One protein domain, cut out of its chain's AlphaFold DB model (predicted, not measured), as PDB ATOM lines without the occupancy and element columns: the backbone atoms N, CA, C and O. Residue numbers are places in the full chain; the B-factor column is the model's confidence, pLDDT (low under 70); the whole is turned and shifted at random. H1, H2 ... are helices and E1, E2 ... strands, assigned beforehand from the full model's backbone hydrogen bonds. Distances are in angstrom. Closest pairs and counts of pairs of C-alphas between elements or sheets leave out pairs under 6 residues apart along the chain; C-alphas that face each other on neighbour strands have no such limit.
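AT A GLANCE: This is residues 310 to 458 of the 496 residues of an uncharacterized protein of Enhygromyxa salina (UniProt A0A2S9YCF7). Little of this model is regular: one mixed sheet, curled like part of a barrel, folds so that E3 E5 E1 E8 face E6 E2 E4, with E7 as hinge; residues 335 to 340 stick out. Of 149 printed residues, 57 are in named elements, mostly strand, E1 to E8 with H1 after E2. It is compact, radius of gyration of the C-alphas 15.8 A, spanning 54 by 38 by 28 A.

IN THESE COORDINATES: E1, residues 310 to 317, begins at C-alpha 310 (11.235, -51.862, -34.903). E2 is 349 to 355, H1 364 to 367, E3 370 to 373, E4 389 to 392, E5 395 to 404, E6 409 to 416, E7 419 to 423 and E8 443 to 449, ending at (-2.074, -52.445, -10.433).

HOW THE PARTS SIT: E1 and E8 are parallel, N 314 and O 443 2.8 A apart. E6, E7 and E8 make a meander of antiparallel hairpins. H1 is on the sheet, height 7.0 A.

THE WHOLE: The printed part has no cut; link E1 to E2 is long; 47 residues have pLDDT under 70.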
ATOM      1  N   PRO A 310      11.125 -52.334 -36.270       86.75
ATOM      2  CA  PRO A 310      11.235 -51.862 -34.903       86.75
ATOM      3  C   PRO A 310      10.042 -52.362 -34.086       86.75
ATOM      4  O   PRO A 310       8.887 -52.287 -34.507       86.75
ATOM      5  N   LEU A 311      10.310 -52.794 -32.864       86.50
ATOM      6  CA  LEU A 311       9.285 -52.959 -31.854       86.50
ATOM      7  C   LEU A 311       8.743 -51.577 -31.480       86.50
ATOM      8  O   LEU A 311       9.517 -50.700 -31.093       86.50
ATOM      9  N   ARG A 312       7.427 -51.381 -31.569       86.69
ATOM     10  CA  ARG A 312       6.754 -50.133 -31.194       86.69
ATOM     11  C   ARG A 312       5.744 -50.414 -30.098       86.69
ATOM     12  O   ARG A 312       4.809 -51.176 -30.311       86.69
ATOM     13  N   LEU A 313       5.921 -49.776 -28.951       85.12
ATOM     14  CA  LEU A 313       5.059 -49.903 -27.784       85.12
ATOM     15  C   LEU A 313       4.410 -48.556 -27.495       85.12
ATOM     16  O   LEU A 313       5.105 -47.545 -27.383       85.12
ATOM     17  N   SER A 314       3.096 -48.557 -27.343       83.56
ATOM     18  CA  SER A 314       2.333 -47.466 -26.755       83.56
ATOM     19  C   SER A 314       2.034 -47.873 -25.320       83.56
ATOM     20  O   SER A 314       1.372 -48.881 -25.076       83.56
ATOM     21  N   LEU A 315       2.596 -47.145 -24.360       75.25
ATOM     22  CA  LEU A 315       2.430 -47.472 -22.949       75.25
ATOM     23  C   LEU A 315       1.204 -46.728 -22.419       75.25
ATOM     24  O   LEU A 315       1.207 -45.500 -22.321       75.25
ATOM     25  N   GLY A 316       0.157 -47.485 -22.103       67.06
ATOM     26  CA  GLY A 316      -1.055 -47.020 -21.444       67.06
ATOM     27  C   GLY A 316      -1.131 -47.522 -20.002       67.06
ATOM     28  O   GLY A 316      -0.635 -48.593 -19.653       67.06
ATOM     29  N   LEU A 317      -1.774 -46.746 -19.136       61.94
ATOM     30  CA  LEU A 317      -2.122 -47.164 -17.779       61.94
ATOM     31  C   LEU A 317      -3.641 -47.300 -17.732       61.94
ATOM     32  O   LEU A 317      -4.338 -46.311 -17.955       61.94
ATOM     33  N   GLN A 318      -4.163 -48.500 -17.467       56.41
ATOM     34  CA  GLN A 318      -5.606 -48.694 -17.342       56.41
ATOM     35  C   GLN A 318      -5.993 -48.697 -15.866       56.41
ATOM     36  O   GLN A 318      -5.721 -49.638 -15.130       56.41
ATOM     37  N   LEU A 319      -6.663 -47.636 -15.424       49.72
ATOM     38  CA  LEU A 319      -7.229 -47.539 -14.078       49.72
ATOM     39  C   LEU A 319      -8.740 -47.284 -14.142       49.72
ATOM     40  O   LEU A 319      -9.276 -46.371 -13.528       49.72
ATOM     41  N   GLY A 320      -9.457 -48.104 -14.912       49.72
ATOM     42  CA  GLY A 320     -10.917 -48.045 -15.024       49.72
ATOM     43  C   GLY A 320     -11.429 -47.911 -16.459       49.72
ATOM     44  O   GLY A 320     -10.664 -47.887 -17.418       49.72
ATOM     45  N   ALA A 321     -12.755 -47.859 -16.606       43.81
ATOM     46  CA  ALA A 321     -13.469 -47.923 -17.889       43.81
ATOM     47  C   ALA A 321     -13.476 -46.597 -18.689       43.81
ATOM     48  O   ALA A 321     -14.496 -46.241 -19.277       43.81
ATOM     49  N   GLY A 322     -12.376 -45.837 -18.682       49.41
ATOM     50  CA  GLY A 322     -12.280 -44.545 -19.367       49.41
ATOM     51  C   GLY A 322     -11.023 -44.415 -20.225       49.41
ATOM     52  O   GLY A 322      -9.921 -44.681 -19.754       49.41
ATOM     53  N   ASP A 323     -11.197 -43.949 -21.463       43.66
ATOM     54  CA  ASP A 323     -10.110 -43.637 -22.394       43.66
ATOM     55  C   ASP A 323      -9.366 -42.377 -21.943       43.66
ATOM     56  O   ASP A 323      -9.885 -41.275 -22.105       43.66
ATOM     57  N   THR A 324      -8.142 -42.497 -21.428       47.53
ATOM     58  CA  THR A 324      -7.136 -41.425 -21.552       47.53
ATOM     59  C   THR A 324      -5.724 -41.973 -21.394       47.53
ATOM     60  O   THR A 324      -5.394 -42.677 -20.448       47.53
ATOM     61  N   SER A 325      -4.889 -41.616 -22.358       49.16
ATOM     62  CA  SER A 325      -3.479 -41.944 -22.482       49.16
ATOM     63  C   SER A 325      -2.630 -40.793 -21.952       49.16
ATOM     64  O   SER A 325      -2.605 -39.757 -22.597       49.16
ATOM     65  N   ILE A 326      -1.940 -40.979 -20.821       54.62
ATOM     66  CA  ILE A 326      -0.719 -40.293 -20.336       54.62
ATOM     67  C   ILE A 326      -0.181 -41.174 -19.173       54.62
ATOM     68  O   ILE A 326      -0.948 -41.937 -18.590       54.62
ATOM     69  N   CYS A 327       1.106 -41.086 -18.802       59.34
ATOM     70  CA  CYS A 327       1.635 -41.563 -17.505       59.34
ATOM     71  C   CYS A 327       1.005 -40.835 -16.279       59.34
ATOM     72  O   CYS A 327       1.706 -40.424 -15.354       59.34
ATOM     73  N   GLU A 328      -0.297 -40.599 -16.296       56.09
ATOM     74  CA  GLU A 328      -1.085 -40.014 -15.223       56.09
ATOM     75  C   GLU A 328      -2.081 -41.095 -14.815       56.09
ATOM     76  O   GLU A 328      -2.912 -41.542 -15.606       56.09
ATOM     77  N   LEU A 329      -1.930 -41.594 -13.594       54.31
ATOM     78  CA  LEU A 329      -2.768 -42.654 -13.062       54.31
ATOM     79  C   LEU A 329      -4.129 -42.054 -12.699       54.31
ATOM     80  O   LEU A 329      -4.290 -41.463 -11.631       54.31
ATOM     81  N   ASN A 330      -5.118 -42.230 -13.573       46.88
ATOM     82  CA  ASN A 330      -6.516 -41.941 -13.262       46.88
ATOM     83  C   ASN A 330      -7.083 -43.012 -12.319       46.88
ATOM     84  O   ASN A 330      -7.864 -43.864 -12.725       46.88
ATOM     85  N   GLY A 331      -6.668 -42.998 -11.054       42.69
ATOM     86  CA  GLY A 331      -7.339 -43.752  -9.999       42.69
ATOM     87  C   GLY A 331      -8.732 -43.177  -9.726       42.69
ATOM     88  O   GLY A 331      -8.945 -41.981  -9.890       42.69
ATOM     89  N   TYR A 332      -9.675 -44.046  -9.349       45.34
ATOM     90  CA  TYR A 332     -11.070 -43.757  -8.981       45.34
ATOM     91  C   TYR A 332     -11.351 -42.292  -8.611       45.34
ATOM     92  O   TYR A 332     -10.905 -41.788  -7.584       45.34
ATOM     93  N   THR A 333     -12.165 -41.648  -9.440       42.09
ATOM     94  CA  THR A 333     -12.649 -40.286  -9.255       42.09
ATOM     95  C   THR A 333     -13.638 -40.257  -8.089       42.09
ATOM     96  O   THR A 333     -14.853 -40.322  -8.307       42.09
ATOM     97  N   ASP A 334     -13.163 -40.180  -6.848       47.91
ATOM     98  CA  ASP A 334     -13.945 -39.392  -5.901       47.91
ATOM     99  C   ASP A 334     -13.754 -37.959  -6.383       47.91
ATOM    100  O   ASP A 334     -12.651 -37.417  -6.389       47.91
ATOM    101  N   LEU A 335     -14.809 -37.419  -6.984       56.00
ATOM    102  CA  LEU A 335     -14.826 -36.003  -7.288       56.00
ATOM    103  C   LEU A 335     -14.639 -35.295  -5.948       56.00
ATOM    104  O   LEU A 335     -15.326 -35.645  -4.985       56.00
ATOM    105  N   ASP A 336     -13.752 -34.306  -5.886       59.56
ATOM    106  CA  ASP A 336     -13.739 -33.406  -4.741       59.56
ATOM    107  C   ASP A 336     -15.157 -32.824  -4.533       59.56
ATOM    108  O   ASP A 336     -16.034 -32.894  -5.408       59.56
ATOM    109  N   ASP A 337     -15.415 -32.224  -3.371       66.62
ATOM    110  CA  ASP A 337     -16.717 -31.607  -3.070       66.62
ATOM    111  C   ASP A 337     -17.169 -30.565  -4.137       66.62
ATOM    112  O   ASP A 337     -18.343 -30.180  -4.171       66.62
ATOM    113  N   ASP A 338     -16.262 -30.127  -5.025       69.25
ATOM    114  CA  ASP A 338     -16.474 -29.182  -6.122       69.25
ATOM    115  C   ASP A 338     -16.616 -29.838  -7.519       69.25
ATOM    116  O   ASP A 338     -16.824 -29.126  -8.513       69.25
ATOM    117  N   GLY A 339     -16.565 -31.169  -7.643       60.34
ATOM    118  CA  GLY A 339     -16.692 -31.857  -8.930       60.34
ATOM    119  C   GLY A 339     -15.408 -31.899  -9.765       60.34
ATOM    120  O   GLY A 339     -15.496 -32.085 -10.983       60.34
ATOM    121  N   LYS A 340     -14.236 -31.673  -9.168       59.66
ATOM    122  CA  LYS A 340     -12.932 -31.810  -9.820       59.66
ATOM    123  C   LYS A 340     -12.275 -33.127  -9.440       59.66
ATOM    124  O   LYS A 340     -12.523 -33.696  -8.386       59.66
ATOM    125  N   LEU A 341     -11.448 -33.607 -10.353       56.47
ATOM    126  CA  LEU A 341     -10.608 -34.775 -10.150       56.47
ATOM    127  C   LEU A 341      -9.471 -34.381  -9.201       56.47
ATOM    128  O   LEU A 341      -8.824 -33.362  -9.456       56.47
ATOM    129  N   ASP A 342      -9.255 -35.161  -8.140       57.00
ATOM    130  CA  ASP A 342      -8.004 -35.106  -7.376       57.00
ATOM    131  C   ASP A 342      -6.812 -35.393  -8.312       57.00
ATOM    132  O   ASP A 342      -6.966 -36.049  -9.348       57.00
ATOM    133  N   ASP A 343      -5.636 -34.848  -7.981       56.88
ATOM    134  CA  ASP A 343      -4.440 -34.936  -8.826       56.88
ATOM    135  C   ASP A 343      -4.088 -36.416  -9.123       56.88
ATOM    136  O   ASP A 343      -3.996 -37.223  -8.193       56.88
ATOM    137  N   PRO A 344      -3.900 -36.808 -10.399       59.88
ATOM    138  CA  PRO A 344      -3.573 -38.185 -10.754       59.88
ATOM    139  C   PRO A 344      -2.209 -38.568 -10.177       59.88
ATOM    140  O   PRO A 344      -1.287 -37.749 -10.150       59.88
ATOM    141  N   ILE A 345      -2.042 -39.831  -9.767       64.00
ATOM    142  CA  ILE A 345      -0.725 -40.296  -9.312       64.00
ATOM    143  C   ILE A 345       0.224 -40.224 -10.518       64.00
ATOM    144  O   ILE A 345       0.025 -40.891 -11.537       64.00
ATOM    145  N   ALA A 346       1.256 -39.393 -10.425       66.81
ATOM    146  CA  ALA A 346       2.250 -39.262 -11.479       66.81
ATOM    147  C   ALA A 346       3.331 -40.335 -11.296       66.81
ATOM    148  O   ALA A 346       4.020 -40.370 -10.276       66.81
ATOM    149  N   LEU A 347       3.512 -41.203 -12.293       76.12
ATOM    150  CA  LEU A 347       4.712 -42.037 -12.349       76.12
ATOM    151  C   LEU A 347       5.880 -41.174 -12.822       76.12
ATOM    152  O   LEU A 347       5.787 -40.517 -13.856       76.12
ATOM    153  N   GLU A 348       7.001 -41.193 -12.100       81.25
ATOM    154  CA  GLU A 348       8.208 -40.486 -12.547       81.25
ATOM    155  C   GLU A 348       8.844 -41.186 -13.753       81.25
ATOM    156  O   GLU A 348       9.354 -40.541 -14.676       81.25
ATOM    157  N   ARG A 349       8.831 -42.524 -13.738       87.81
ATOM    158  CA  ARG A 349       9.473 -43.359 -14.749       87.81
ATOM    159  C   ARG A 349       8.677 -44.633 -15.015       87.81
ATOM    160  O   ARG A 349       7.914 -45.097 -14.170       87.81
ATOM    161  N   VAL A 350       8.917 -45.215 -16.183       89.31
ATOM    162  CA  VAL A 350       8.473 -46.569 -16.541       89.31
ATOM    163  C   VAL A 350       9.689 -47.395 -16.925       89.31
ATOM    164  O   VAL A 350      10.587 -46.899 -17.608       89.31
ATOM    165  N   TRP A 351       9.714 -48.646 -16.476       92.81
ATOM    166  CA  TRP A 351      10.765 -49.614 -16.750       92.81
ATOM    167  C   TRP A 351      10.259 -50.615 -17.778       92.81
ATOM    168  O   TRP A 351       9.184 -51.181 -17.622       92.81
ATOM    169  N   VAL A 352      11.046 -50.836 -18.822       91.62
ATOM    170  CA  VAL A 352      10.772 -51.798 -19.887       91.62
ATOM    171  C   VAL A 352      11.934 -52.775 -19.952       91.62
ATOM    172  O   VAL A 352      13.096 -52.370 -19.930       91.62
ATOM    173  N   ARG A 353      11.632 -54.064 -20.040       92.75
ATOM    174  CA  ARG A 353      12.607 -55.119 -20.302       92.75
ATOM    175  C   ARG A 353      12.093 -55.978 -21.437       92.75
ATOM    176  O   ARG A 353      10.960 -56.446 -21.402       92.75
ATOM    177  N   VAL A 354      12.941 -56.184 -22.436       90.62
ATOM    178  CA  VAL A 354      12.654 -57.072 -23.563       90.62
ATOM    179  C   VAL A 354      13.558 -58.285 -23.432       90.62
ATOM    180  O   VAL A 354      14.763 -58.141 -23.217       90.62
ATOM    181  N   ARG A 355      12.976 -59.475 -23.536       90.31
ATOM    182  CA  ARG A 355      13.698 -60.744 -23.554       90.31
ATOM    183  C   ARG A 355      13.505 -61.439 -24.888       90.31
ATOM    184  O   ARG A 355      12.434 -61.325 -25.480       90.31
ATOM    185  N   ASP A 356      14.532 -62.138 -25.340       87.94
ATOM    186  CA  ASP A 356      14.458 -62.984 -26.529       87.94
ATOM    187  C   ASP A 356      13.783 -64.340 -26.244       87.94
ATOM    188  O   ASP A 356      13.324 -64.618 -25.131       87.94
ATOM    189  N   ALA A 357      13.731 -65.194 -27.270       81.06
ATOM    190  CA  ALA A 357      13.135 -66.527 -27.199       81.06
ATOM    191  C   ALA A 357      13.856 -67.477 -26.217       81.06
ATOM    192  O   ALA A 357      13.259 -68.458 -25.773       81.06
ATOM    193  N   ASP A 358      15.104 -67.178 -25.836       86.19
ATOM    194  CA  ASP A 358      15.901 -67.921 -24.852       86.19
ATOM    195  C   ASP A 358      15.792 -67.311 -23.430       86.19
ATOM    196  O   ASP A 358      16.601 -67.607 -22.538       86.19
ATOM    197  N   ASP A 359      14.798 -66.438 -23.213       87.31
ATOM    198  CA  ASP A 359      14.545 -65.655 -21.992       87.31
ATOM    199  C   ASP A 359      15.723 -64.740 -21.588       87.31
ATOM    200  O   ASP A 359      15.795 -64.257 -20.450       87.31
ATOM    201  N   GLN A 360      16.659 -64.452 -22.499       91.81
ATOM    202  CA  GLN A 360      17.775 -63.549 -22.223       91.81
ATOM    203  C   GLN A 360      17.323 -62.097 -22.361       91.81
ATOM    204  O   GLN A 360      16.745 -61.698 -23.368       91.81
ATOM    205  N   ALA A 361      17.603 -61.285 -21.341       91.88
ATOM    206  CA  ALA A 361      17.295 -59.861 -21.385       91.88
ATOM    207  C   ALA A 361      18.225 -59.135 -22.368       91.88
ATOM    208  O   ALA A 361      19.450 -59.234 -22.265       91.88
ATOM    209  N   LEU A 362      17.626 -58.377 -23.281       89.81
ATOM    210  CA  LEU A 362      18.326 -57.535 -24.242       89.81
ATOM    211  C   LEU A 362      18.647 -56.182 -23.590       89.81
ATOM    212  O   LEU A 362      17.801 -55.595 -22.917       89.81
ATOM    213  N   ASP A 363      19.875 -55.684 -23.760       84.81
ATOM    214  CA  ASP A 363      20.278 -54.385 -23.205       84.81
ATOM    215  C   ASP A 363      19.770 -53.200 -24.056       84.81
ATOM    216  O   ASP A 363      19.428 -53.363 -25.233       84.81
ATOM    217  N   ALA A 364      19.710 -51.983 -23.487       79.69
ATOM    218  CA  ALA A 364      19.177 -50.829 -24.222       79.69
ATOM    219  C   ALA A 364      20.023 -50.468 -25.445       79.69
ATOM    220  O   ALA A 364      19.496 -49.924 -26.415       79.69
ATOM    221  N   ALA A 365      21.328 -50.751 -25.409       77.31
ATOM    222  CA  ALA A 365      22.235 -50.484 -26.518       77.31
ATOM    223  C   ALA A 365      21.934 -51.381 -27.730       77.31
ATOM    224  O   ALA A 365      21.974 -50.906 -28.863       77.31
ATOM    225  N   THR A 366      21.605 -52.649 -27.482       82.69
ATOM    226  CA  THR A 366      21.205 -53.641 -28.487       82.69
ATOM    227  C   THR A 366      19.814 -53.331 -29.012       82.69
ATOM    228  O   THR A 366      19.601 -53.312 -30.221       82.69
ATOM    229  N   LEU A 367      18.880 -53.021 -28.110       84.00
ATOM    230  CA  LEU A 367      17.514 -52.677 -28.488       84.00
ATOM    231  C   LEU A 367      17.413 -51.312 -29.164       84.00
ATOM    232  O   LEU A 367      16.442 -51.068 -29.863       84.00
ATOM    233  N   GLY A 368      18.346 -50.389 -28.923       88.62
ATOM    234  CA  GLY A 368      18.257 -49.011 -29.401       88.62
ATOM    235  C   GLY A 368      16.958 -48.315 -28.987       88.62
ATOM    236  O   GLY A 368      16.416 -47.544 -29.780       88.62
ATOM    237  N   LEU A 369      16.431 -48.624 -27.791       88.12
ATOM    238  CA  LEU A 369      15.133 -48.103 -27.367       88.12
ATOM    239  C   LEU A 369      15.154 -46.574 -27.299       88.12
ATOM    240  O   LEU A 369      16.020 -45.960 -26.679       88.12
ATOM    241  N   ALA A 370      14.144 -45.962 -27.892       87.06
ATOM    242  CA  ALA A 370      13.907 -44.536 -27.862       87.06
ATOM    243  C   ALA A 370      12.458 -44.271 -27.473       87.06
ATOM    244  O   ALA A 370      11.541 -44.809 -28.090       87.06
ATOM    245  N   ALA A 371      12.253 -43.404 -26.485       85.88
ATOM    246  CA  ALA A 371      10.927 -42.929 -26.131       85.88
ATOM    247  C   ALA A 371      10.684 -41.527 -26.690       85.88
ATOM    248  O   ALA A 371      11.590 -40.691 -26.726       85.88
ATOM    249  N   ASN A 372       9.447 -41.252 -27.092       82.75
ATOM    250  CA  ASN A 372       9.003 -39.907 -27.436       82.75
ATOM    251  C   ASN A 372       8.182 -39.316 -26.289       82.75
ATOM    252  O   ASN A 372       7.261 -39.956 -25.785       82.75
ATOM    253  N   ALA A 373       8.493 -38.077 -25.912       79.50
ATOM    254  CA  ALA A 373       7.660 -37.299 -25.008       79.50
ATOM    255  C   ALA A 373       6.336 -36.931 -25.691       79.50
ATOM    256  O   ALA A 373       6.322 -36.611 -26.883       79.50
ATOM    257  N   HIS A 374       5.240 -36.871 -24.929       72.44
ATOM    258  CA  HIS A 374       3.927 -36.466 -25.455       72.44
ATOM    259  C   HIS A 374       3.954 -35.093 -26.163       72.44
ATOM    260  O   HIS A 374       3.354 -34.916 -27.221       72.44
ATOM    261  N   ALA A 375       4.713 -34.129 -25.629       75.94
ATOM    262  CA  ALA A 375       4.867 -32.789 -26.211       75.94
ATOM    263  C   ALA A 375       5.791 -32.735 -27.451       75.94
ATOM    264  O   ALA A 375       6.062 -31.652 -27.977       75.94
ATOM    265  N   GLY A 376       6.280 -33.888 -27.912       75.00
ATOM    266  CA  GLY A 376       7.332 -34.005 -28.910       75.00
ATOM    267  C   GLY A 376       8.724 -33.840 -28.292       75.00
ATOM    268  O   GLY A 376       8.962 -32.982 -27.445       75.00
ATOM    269  N   GLY A 377       9.666 -34.671 -28.734       82.69
ATOM    270  CA  GLY A 377      11.039 -34.700 -28.227       82.69
ATOM    271  C   GLY A 377      11.449 -36.106 -27.806       82.69
ATOM    272  O   GLY A 377      10.620 -36.891 -27.360       82.69
ATOM    273  N   MET A 378      12.730 -36.421 -27.972       85.31
ATOM    274  CA  MET A 378      13.281 -37.725 -27.604       85.31
ATOM    275  C   MET A 378      13.610 -37.739 -26.111       85.31
ATOM    276  O   MET A 378      14.315 -36.848 -25.631       85.31
ATOM    277  N   ILE A 379      13.138 -38.758 -25.402       85.56
ATOM    278  CA  ILE A 379      13.516 -39.065 -24.024       85.56
ATOM    279  C   ILE A 379      14.638 -40.099 -24.092       85.56
ATOM    280  O   ILE A 379      14.499 -41.144 -24.733       85.56
ATOM    281  N   ALA A 380      15.771 -39.787 -23.465       87.12
ATOM    282  CA  ALA A 380      16.900 -40.704 -23.429       87.12
ATOM    283  C   ALA A 380      16.594 -41.870 -22.471       87.12
ATOM    284  O   ALA A 380      16.206 -41.608 -21.328       87.12
ATOM    285  N   PRO A 381      16.778 -43.132 -22.898       91.19
ATOM    286  CA  PRO A 381      16.698 -44.270 -21.992       91.19
ATOM    287  C   PRO A 381      17.806 -44.203 -20.935       91.19
ATOM    288  O   PRO A 381      18.890 -43.663 -21.180       91.19
ATOM    289  N   VAL A 382      17.554 -44.808 -19.778       91.69
ATOM    290  CA  VAL A 382      18.582 -45.109 -18.774       91.69
ATOM    291  C   VAL A 382      18.692 -46.623 -18.635       91.69
ATOM    292  O   VAL A 382      17.689 -47.294 -18.404       91.69
ATOM    293  N   ASP A 383      19.909 -47.146 -18.791       91.69
ATOM    294  CA  ASP A 383      20.218 -48.552 -18.530       91.69
ATOM    295  C   ASP A 383      20.149 -48.841 -17.029       91.69
ATOM    296  O   ASP A 383      20.862 -48.229 -16.230       91.69
ATOM    297  N   GLU A 384      19.328 -49.817 -16.661       93.00
ATOM    298  CA  GLU A 384      19.122 -50.265 -15.290       93.00
ATOM    299  C   GLU A 384      19.664 -51.691 -15.096       93.00
ATOM    300  O   GLU A 384      19.953 -52.439 -16.036       93.00
ATOM    301  N   ALA A 385      19.823 -52.107 -13.840       91.44
ATOM    302  CA  ALA A 385      20.312 -53.449 -13.535       91.44
ATOM    303  C   ALA A 385      19.347 -54.542 -14.041       91.44
ATOM    304  O   ALA A 385      18.132 -54.400 -13.961       91.44
ATOM    305  N   GLY A 386      19.889 -55.675 -14.501       89.75
ATOM    306  CA  GLY A 386      19.079 -56.840 -14.889       89.75
ATOM    307  C   GLY A 386      18.363 -56.717 -16.240       89.75
ATOM    308  O   GLY A 386      17.341 -57.380 -16.428       89.75
ATOM    309  N   GLY A 387      18.893 -55.885 -17.147       91.12
ATOM    310  CA  GLY A 387      18.372 -55.696 -18.508       91.12
ATOM    311  C   GLY A 387      17.136 -54.802 -18.586       91.12
ATOM    312  O   GLY A 387      16.422 -54.821 -19.581       91.12
ATOM    313  N   TRP A 388      16.853 -54.054 -17.521       93.56
ATOM    314  CA  TRP A 388      15.790 -53.062 -17.509       93.56
ATOM    315  C   TRP A 388      16.259 -51.767 -18.171       93.56
ATOM    316  O   TRP A 388      17.418 -51.373 -18.049       93.56
ATOM    317  N   VAL A 389      15.332 -51.082 -18.828       92.50
ATOM    318  CA  VAL A 389      15.539 -49.768 -19.432       92.50
ATOM    319  C   VAL A 389      14.448 -48.848 -18.923       92.50
ATOM    320  O   VAL A 389      13.270 -49.167 -19.061       92.50
ATOM    321  N   SER A 390      14.815 -47.720 -18.320       92.00
ATOM    322  CA  SER A 390      13.836 -46.786 -17.763       92.00
ATOM    323  C   SER A 390      13.717 -45.503 -18.583       92.00
ATOM    324  O   SER A 390      14.712 -44.962 -19.075       92.00
ATOM    325  N   PHE A 391      12.492 -44.993 -18.701       89.50
ATOM    326  CA  PHE A 391      12.161 -43.741 -19.387       89.50
ATOM    327  C   PHE A 391      11.499 -42.780 -18.412       89.50
ATOM    328  O   PHE A 391      10.694 -43.208 -17.590       89.50
ATOM    329  N   GLU A 392      11.815 -41.489 -18.516       87.00
ATOM    330  CA  GLU A 392      11.044 -40.453 -17.821       87.00
ATOM    331  C   GLU A 392       9.635 -40.375 -18.412       87.00
ATOM    332  O   GLU A 392       9.455 -40.440 -19.628       87.00
ATOM    333  N   CYS A 393       8.630 -40.220 -17.561       80.44
ATOM    334  CA  CYS A 393       7.272 -39.954 -18.010       80.44
ATOM    335  C   CYS A 393       7.074 -38.461 -18.359       80.44
ATOM    336  O   CYS A 393       7.715 -37.602 -17.747       80.44
ATOM    337  N   PRO A 394       6.199 -38.107 -19.328       65.62
ATOM    338  CA  PRO A 394       5.309 -38.985 -20.090       65.62
ATOM    339  C   PRO A 394       5.942 -39.478 -21.404       65.62
ATOM    340  O   PRO A 394       5.997 -38.741 -22.396       65.62
ATOM    341  N   ALA A 395       6.368 -40.742 -21.432       66.31
ATOM    342  CA  ALA A 395       6.722 -41.441 -22.663       66.31
ATOM    343  C   ALA A 395       5.435 -41.950 -23.324       66.31
ATOM    344  O   ALA A 395       4.748 -42.790 -22.753       66.31
ATOM    345  N   SER A 396       5.086 -41.428 -24.501       70.38
ATOM    346  CA  SER A 396       3.871 -41.853 -25.212       70.38
ATOM    347  C   SER A 396       4.110 -43.073 -26.093       70.38
ATOM    348  O   SER A 396       3.236 -43.918 -26.214       70.38
ATOM    349  N   ASN A 397       5.296 -43.175 -26.693       82.62
ATOM    350  CA  ASN A 397       5.677 -44.289 -27.553       82.62
ATOM    351  C   ASN A 397       7.136 -44.660 -27.305       82.62
ATOM    352  O   ASN A 397       7.998 -43.776 -27.344       82.62
ATOM    353  N   VAL A 398       7.410 -45.949 -27.120       86.81
ATOM    354  CA  VAL A 398       8.753 -46.533 -27.066       86.81
ATOM    355  C   VAL A 398       8.985 -47.309 -28.360       86.81
ATOM    356  O   VAL A 398       8.187 -48.165 -28.718       86.81
ATOM    357  N   SER A 399      10.067 -47.011 -29.073       89.56
ATOM    358  CA  SER A 399      10.469 -47.730 -30.284       89.56
ATOM    359  C   SER A 399      11.849 -48.334 -30.091       89.56
ATOM    360  O   SER A 399      12.741 -47.641 -29.610       89.56
ATOM    361  N   SER A 400      12.059 -49.575 -30.513       90.56
ATOM    362  CA  SER A 400      13.400 -50.142 -30.654       90.56
ATOM    363  C   SER A 400      14.042 -49.722 -31.981       90.56
ATOM    364  O   SER A 400      13.379 -49.204 -32.886       90.56
ATOM    365  N   ALA A 401      15.343 -49.967 -32.112       89.88
ATOM    366  CA  ALA A 401      15.984 -50.196 -33.396       89.88
ATOM    367  C   ALA A 401      15.343 -51.416 -34.090       89.88
ATOM    368  O   ALA A 401      14.743 -52.246 -33.406       89.88
ATOM    369  N   PRO A 402      15.449 -51.545 -35.423       88.94
ATOM    370  CA  PRO A 402      14.911 -52.703 -36.126       88.94
ATOM    371  C   PRO A 402      15.470 -54.014 -35.553       88.94
ATOM    372  O   PRO A 402      16.688 -54.171 -35.447       88.94
ATOM    373  N   LEU A 403      14.575 -54.919 -35.158       85.81
ATOM    374  CA  LEU A 403      14.885 -56.244 -34.627       85.81
ATOM    375  C   LEU A 403      14.486 -57.291 -35.660       85.81
ATOM    376  O   LEU A 403      13.456 -57.146 -36.316       85.81
ATOM    377  N   GLU A 404      15.289 -58.348 -35.784       84.06
ATOM    378  CA  GLU A 404      14.854 -59.544 -36.504       84.06
ATOM    379  C   GLU A 404      13.599 -60.096 -35.835       84.06
ATOM    380  O   GLU A 404      13.458 -60.062 -34.610       84.06
ATOM    381  N   TRP A 405      12.667 -60.585 -36.632       74.62
ATOM    382  CA  TRP A 405      11.444 -61.138 -36.098       74.62
ATOM    383  C   TRP A 405      11.711 -62.373 -35.245       74.62
ATOM    384  O   TRP A 405      12.432 -63.286 -35.640       74.62
ATOM    385  N   GLY A 406      11.081 -62.415 -34.078       73.19
ATOM    386  CA  GLY A 406      11.178 -63.521 -33.145       73.19
ATOM    387  C   GLY A 406      10.158 -63.379 -32.025       73.19
ATOM    388  O   GLY A 406       9.432 -62.387 -31.940       73.19
ATOM    389  N   SER A 407      10.101 -64.382 -31.155       73.06
ATOM    390  CA  SER A 407       9.281 -64.313 -29.950       73.06
ATOM    391  C   SER A 407      10.005 -63.483 -28.901       73.06
ATOM    392  O   SER A 407      10.920 -63.968 -28.237       73.06
ATOM    393  N   TYR A 408       9.594 -62.226 -28.764       81.81
ATOM    394  CA  TYR A 408      10.055 -61.353 -27.695       81.81
ATOM    395  C   TYR A 408       9.039 -61.319 -26.567       81.81
ATOM    396  O   TYR A 408       7.848 -61.101 -26.800       81.81
ATOM    397  N   ARG A 409       9.528 -61.480 -25.341       84.94
ATOM    398  CA  ARG A 409       8.738 -61.243 -24.137       84.94
ATOM    399  C   ARG A 409       9.014 -59.838 -23.643       84.94
ATOM    400  O   ARG A 409      10.171 -59.459 -23.456       84.94
ATOM    401  N   ILE A 410       7.952 -59.081 -23.406       86.69
ATOM    402  CA  ILE A 410       8.062 -57.727 -22.874       86.69
ATOM    403  C   ILE A 410       7.514 -57.698 -21.474       86.69
ATOM    404  O   ILE A 410       6.417 -58.167 -21.192       86.69
ATOM    405  N   GLU A 411       8.307 -57.113 -20.601       90.25
ATOM    406  CA  GLU A 411       7.930 -56.817 -19.244       90.25
ATOM    407  C   GLU A 411       7.945 -55.302 -19.097       90.25
ATOM    408  O   GLU A 411       8.902 -54.629 -19.492       90.25
ATOM    409  N   VAL A 412       6.864 -54.762 -18.551       90.38
ATOM    410  CA  VAL A 412       6.747 -53.337 -18.269       90.38
ATOM    411  C   VAL A 412       6.339 -53.180 -16.818       90.38
ATOM    412  O   VAL A 412       5.429 -53.857 -16.343       90.38
ATOM    413  N   GLU A 413       7.029 -52.289 -16.118       91.88
ATOM    414  CA  GLU A 413       6.770 -51.975 -14.723       91.88
ATOM    415  C   GLU A 413       6.643 -50.465 -14.519       91.88
ATOM    416  O   GLU A 413       7.504 -49.684 -14.933       91.88
ATOM    417  N   GLY A 414       5.583 -50.058 -13.826       89.75
ATOM    418  CA  GLY A 414       5.481 -48.736 -13.217       89.75
ATOM    419  C   GLY A 414       5.923 -48.833 -11.763       89.75
ATOM    420  O   GLY A 414       5.262 -49.510 -10.972       89.75
ATOM    421  N   ARG A 415       7.036 -48.186 -11.402       88.94
ATOM    422  CA  ARG A 415       7.575 -48.214 -10.032       88.94
ATOM    423  C   ARG A 415       7.464 -46.859  -9.346       88.94
ATOM    424  O   ARG A 415       7.564 -45.819  -9.996       88.94
ATOM    425  N   ILE A 416       7.311 -46.894  -8.025       83.56
ATOM    426  CA  ILE A 416       7.418 -45.734  -7.135       83.56
ATOM    427  C   ILE A 416       8.593 -46.006  -6.192       83.56
ATOM    428  O   ILE A 416       8.544 -46.898  -5.344       83.56
ATOM    429  N   GLY A 417       9.688 -45.264  -6.370       84.38
ATOM    430  CA  GLY A 417      10.971 -45.635  -5.771       84.38
ATOM    431  C   GLY A 417      11.467 -46.976  -6.323       84.38
ATOM    432  O   GLY A 417      11.532 -47.158  -7.538       84.38
ATOM    433  N   ASP A 418      11.803 -47.912  -5.432       85.75
ATOM    434  CA  ASP A 418      12.255 -49.265  -5.799       85.75
ATOM    435  C   ASP A 418      11.102 -50.289  -5.886       85.75
ATOM    436  O   ASP A 418      11.337 -51.442  -6.246       85.75
ATOM    437  N   GLU A 419       9.868 -49.893  -5.555       88.19
ATOM    438  CA  GLU A 419       8.709 -50.790  -5.454       88.19
ATOM    439  C   GLU A 419       7.884 -50.808  -6.746       88.19
ATOM    440  O   GLU A 419       7.523 -49.758  -7.284       88.19
ATOM    441  N   THR A 420       7.540 -52.004  -7.227       90.62
ATOM    442  CA  THR A 420       6.706 -52.194  -8.422       90.62
ATOM    443  C   THR A 420       5.230 -52.039  -8.072       90.62
ATOM    444  O   THR A 420       4.656 -52.848  -7.349       90.62
ATOM    445  N   CYS A 421       4.603 -51.000  -8.618       87.88
ATOM    446  CA  CYS A 421       3.204 -50.663  -8.365       87.88
ATOM    447  C   CYS A 421       2.270 -51.104  -9.489       87.88
ATOM    448  O   CYS A 421       1.091 -51.368  -9.243       87.88
ATOM    449  N   PHE A 422       2.803 -51.192 -10.707       87.94
ATOM    450  CA  PHE A 422       2.068 -51.573 -11.904       87.94
ATOM    451  C   PHE A 422       2.884 -52.562 -12.720       87.94
ATOM    452  O   PHE A 422       4.101 -52.406 -12.837       87.94
ATOM    453  N   THR A 423       2.221 -53.554 -13.293       90.06
ATOM    454  CA  THR A 423       2.833 -54.552 -14.171       90.06
ATOM    455  C   THR A 423       1.855 -54.956 -15.266       90.06
ATOM    456  O   THR A 423       0.666 -54.665 -15.171       90.06
ATOM    457  N   LEU A 424       2.336 -55.594 -16.328       85.31
ATOM    458  CA  LEU A 424       1.436 -56.189 -17.314       85.31
ATOM    459  C   LEU A 424       0.631 -57.316 -16.647       85.31
ATOM    460  O   LEU A 424       1.228 -58.089 -15.894       85.31
ATOM    461  N   PRO A 425      -0.681 -57.443 -16.907       79.81
ATOM    462  CA  PRO A 425      -1.452 -58.566 -16.395       79.81
ATOM    463  C   PRO A 425      -0.812 -59.891 -16.807       79.81
ATOM    464  O   PRO A 425      -0.481 -60.104 -17.978       79.81
ATOM    465  N   GLU A 426      -0.659 -60.799 -15.844       74.25
ATOM    466  CA  GLU A 426      -0.389 -62.194 -16.166       74.25
ATOM    467  C   GLU A 426      -1.658 -62.763 -16.804       74.25
ATOM    468  O   GLU A 426      -2.678 -62.935 -16.140       74.25
ATOM    469  N   THR A 427      -1.632 -63.011 -18.109       68.56
ATOM    470  CA  THR A 427      -2.680 -63.798 -18.761       68.56
ATOM    471  C   THR A 427      -2.466 -65.276 -18.429       68.56
ATOM    472  O   THR A 427      -1.333 -65.703 -18.190       68.56
ATOM    473  N   ASP A 428      -3.534 -66.084 -18.446       54.75
ATOM    474  CA  ASP A 428      -3.455 -67.547 -18.250       54.75
ATOM    475  C   ASP A 428      -2.517 -68.234 -19.269       54.75
ATOM    476  O   ASP A 428      -2.060 -69.358 -19.059       54.75
ATOM    477  N   GLU A 429      -2.175 -67.532 -20.352       57.22
ATOM    478  CA  GLU A 429      -1.242 -67.963 -21.392       57.22
ATOM    479  C   GLU A 429       0.213 -67.496 -21.168       57.22
ATOM    480  O   GLU A 429       1.077 -67.722 -22.015       57.22
ATOM    481  N   GLY A 430       0.506 -66.882 -20.016       51.72
ATOM    482  CA  GLY A 430       1.808 -66.317 -19.672       51.72
ATOM    483  C   GLY A 430       2.007 -64.903 -20.233       51.72
ATOM    484  O   GLY A 430       1.657 -64.607 -21.370       51.72
ATOM    485  N   LEU A 431       2.583 -64.019 -19.411       49.53
ATOM    486  CA  LEU A 431       2.889 -62.610 -19.714       49.53
ATOM    487  C   LEU A 431       3.314 -62.355 -21.177       49.53
ATOM    488  O   LEU A 431       4.372 -62.824 -21.593       49.53
ATOM    489  N   ALA A 432       2.513 -61.543 -21.883       51.22
ATOM    490  CA  ALA A 432       2.777 -60.908 -23.181       51.22
ATOM    491  C   ALA A 432       3.425 -61.825 -24.240       51.22
ATOM    492  O   ALA A 432       4.629 -61.756 -24.497       51.22
ATOM    493  N   GLN A 433       2.598 -62.665 -24.869       53.25
ATOM    494  CA  GLN A 433       2.968 -63.497 -26.014       53.25
ATOM    495  C   GLN A 433       3.609 -62.686 -27.147       53.25
ATOM    496  O   GLN A 433       3.032 -61.713 -27.622       53.25
ATOM    497  N   GLY A 434       4.789 -63.157 -27.569       53.41
ATOM    498  CA  GLY A 434       5.550 -62.818 -28.776       53.41
ATOM    499  C   GLY A 434       5.166 -61.517 -29.465       53.41
ATOM    500  O   GLY A 434       4.409 -61.532 -30.437       53.41
ATOM    501  N   LEU A 435       5.739 -60.405 -28.999       58.75
ATOM    502  CA  LEU A 435       5.582 -59.137 -29.700       58.75
ATOM    503  C   LEU A 435       6.403 -59.167 -30.980       58.75
ATOM    504  O   LEU A 435       7.605 -58.921 -31.014       58.75
ATOM    505  N   ALA A 436       5.689 -59.496 -32.033       62.16
ATOM    506  CA  ALA A 436       5.991 -59.240 -33.414       62.16
ATOM    507  C   ALA A 436       6.266 -57.745 -33.657       62.16
ATOM    508  O   ALA A 436       5.351 -56.942 -33.453       62.16
ATOM    509  N   PRO A 437       7.469 -57.342 -34.100       66.56
ATOM    510  CA  PRO A 437       7.706 -55.996 -34.609       66.56
ATOM    511  C   PRO A 437       6.614 -55.536 -35.593       66.56
ATOM    512  O   PRO A 437       6.292 -56.247 -36.533       66.56
ATOM    513  N   GLN A 438       6.005 -54.368 -35.380       66.69
ATOM    514  CA  GLN A 438       4.868 -53.902 -36.188       66.69
ATOM    515  C   GLN A 438       5.278 -52.717 -37.077       66.69
ATOM    516  O   GLN A 438       5.828 -51.734 -36.561       66.69
ATOM    517  N   PRO A 439       4.977 -52.734 -38.391       62.66
ATOM    518  CA  PRO A 439       5.421 -51.678 -39.304       62.66
ATOM    519  C   PRO A 439       4.694 -50.339 -39.082       62.66
ATOM    520  O   PRO A 439       5.264 -49.265 -39.323       62.66
ATOM    521  N   VAL A 440       3.439 -50.373 -38.616       65.06
ATOM    522  CA  VAL A 440       2.556 -49.192 -38.605       65.06
ATOM    523  C   VAL A 440       2.069 -48.792 -37.217       65.06
ATOM    524  O   VAL A 440       2.274 -47.635 -36.842       65.06
ATOM    525  N   ASP A 441       1.536 -49.726 -36.432       74.75
ATOM    526  CA  ASP A 441       0.874 -49.401 -35.169       74.75
ATOM    527  C   ASP A 441       1.738 -49.764 -33.963       74.75
ATOM    528  O   ASP A 441       2.382 -50.812 -33.914       74.75
ATOM    529  N   ALA A 442       1.779 -48.859 -32.987       74.25
ATOM    530  CA  ALA A 442       2.379 -49.152 -31.700       74.25
ATOM    531  C   ALA A 442       1.430 -50.065 -30.927       74.25
ATOM    532  O   ALA A 442       0.239 -49.779 -30.816       74.25
ATOM    533  N   GLN A 443       1.959 -51.154 -30.388       75.75
ATOM    534  CA  GLN A 443       1.167 -52.055 -29.581       75.75
ATOM    535  C   GLN A 443       0.796 -51.382 -28.268       75.75
ATOM    536  O   GLN A 443       1.675 -50.961 -27.514       75.75
ATOM    537  N   GLU A 444      -0.500 -51.285 -28.001       80.75
ATOM    538  CA  GLU A 444      -1.003 -50.751 -26.744       80.75
ATOM    539  C   GLU A 444      -0.798 -51.772 -25.629       80.75
ATOM    540  O   GLU A 444      -1.314 -52.889 -25.667       80.75
ATOM    541  N   LEU A 445      -0.001 -51.380 -24.645       80.62
ATOM    542  CA  LEU A 445       0.257 -52.147 -23.443       80.62
ATOM    543  C   LEU A 445      -0.442 -51.461 -22.278       80.62
ATOM    544  O   LEU A 445      -0.151 -50.301 -21.993       80.62
ATOM    545  N   TYR A 446      -1.335 -52.184 -21.609       81.62
ATOM    546  CA  TYR A 446      -2.058 -51.707 -20.436       81.62
ATOM    547  C   TYR A 446      -1.448 -52.329 -19.183       81.62
ATOM    548  O   TYR A 446      -1.362 -53.552 -19.075       81.62
ATOM    549  N   LEU A 447      -0.978 -51.489 -18.257       83.00
ATOM    550  CA  LEU A 447      -0.474 -51.964 -16.968       83.00
ATOM    551  C   LEU A 447      -1.600 -52.016 -15.942       83.00
ATOM    552  O   LEU A 447      -2.317 -51.030 -15.756       83.00
ATOM    553  N   ASP A 448      -1.659 -53.133 -15.230       82.25
ATOM    554  CA  ASP A 448      -2.528 -53.351 -14.089       82.25
ATOM    555  C   ASP A 448      -1.807 -53.028 -12.789       82.25
ATOM    556  O   ASP A 448      -0.584 -53.138 -12.656       82.25
ATOM    557  N   ARG A 449      -2.591 -52.645 -11.782       83.88
ATOM    558  CA  ARG A 449      -2.074 -52.445 -10.433       83.88
ATOM    559  C   ARG A 449      -1.681 -53.784  -9.821       83.88
ATOM    560  O   ARG A 449      -2.491 -54.706  -9.760       83.88
ATOM    561  N   VAL A 450      -0.480 -53.845  -9.255       85.94
ATOM    562  CA  VAL A 450      -0.048 -54.996  -8.460       85.94
ATOM    563  C   VAL A 450      -0.887 -55.061  -7.181       85.94
ATOM    564  O   VAL A 450      -0.880 -54.133  -6.368       85.94
ATOM    565  N   VAL A 451      -1.612 -56.165  -7.001       83.69
ATOM    566  CA  VAL A 451      -2.359 -56.497  -5.781       83.69
ATOM    567  C   VAL A 451      -1.858 -57.835  -5.244       83.69
ATOM    568  O   VAL A 451      -1.897 -58.846  -5.939       83.69
ATOM    569  N   GLU A 452      -1.351 -57.858  -4.012       78.62
ATOM    570  CA  GLU A 452      -0.796 -59.080  -3.416       78.62
ATOM    571  C   GLU A 452      -1.927 -60.044  -3.025       78.62
ATOM    572  O   GLU A 452      -2.660 -59.763  -2.082       78.62
ATOM    573  N   ASP A 453      -2.096 -61.175  -3.723       78.44
ATOM    574  CA  ASP A 453      -3.069 -62.238  -3.388       78.44
ATOM    575  C   ASP A 453      -4.522 -61.739  -3.171       78.44
ATOM    576  O   ASP A 453      -5.257 -62.229  -2.307       78.44
ATOM    577  N   GLY A 454      -4.948 -60.724  -3.934       74.94
ATOM    578  CA  GLY A 454      -6.254 -60.061  -3.769       74.94
ATOM    579  C   GLY A 454      -6.341 -59.108  -2.563       74.94
ATOM    580  O   GLY A 454      -7.430 -58.669  -2.185       74.94
ATOM    581  N   GLY A 455      -5.203 -58.812  -1.941       76.00
ATOM    582  CA  GLY A 455      -4.999 -57.853  -0.864       76.00
ATOM    583  C   GLY A 455      -4.732 -56.423  -1.353       76.00
ATOM    584  O   GLY A 455      -4.885 -56.116  -2.537       76.00
ATOM    585  N   PRO A 456      -4.387 -55.502  -0.432       76.62
ATOM    586  CA  PRO A 456      -4.044 -54.135  -0.799       76.62
ATOM    587  C   PRO A 456      -2.772 -54.097  -1.669       76.62
ATOM    588  O   PRO A 456      -1.964 -55.025  -1.617       76.62
ATOM    589  N   PRO A 457      -2.572 -53.023  -2.450       81.38
ATOM    590  CA  PRO A 457      -1.311 -52.798  -3.156       81.38
ATOM    591  C   PRO A 457      -0.132 -52.683  -2.170       81.38
ATOM    592  O   PRO A 457      -0.363 -52.404  -0.984       81.38
ATOM    593  N   PRO A 458       1.122 -52.810  -2.647       84.06
ATOM    594  CA  PRO A 458       2.300 -52.543  -1.826       84.06
ATOM    595  C   PRO A 458       2.192 -51.180  -1.133       84.06
ATOM    596  O   PRO A 458       1.632 -50.236  -1.693       84.06
TER     597      PRO A 458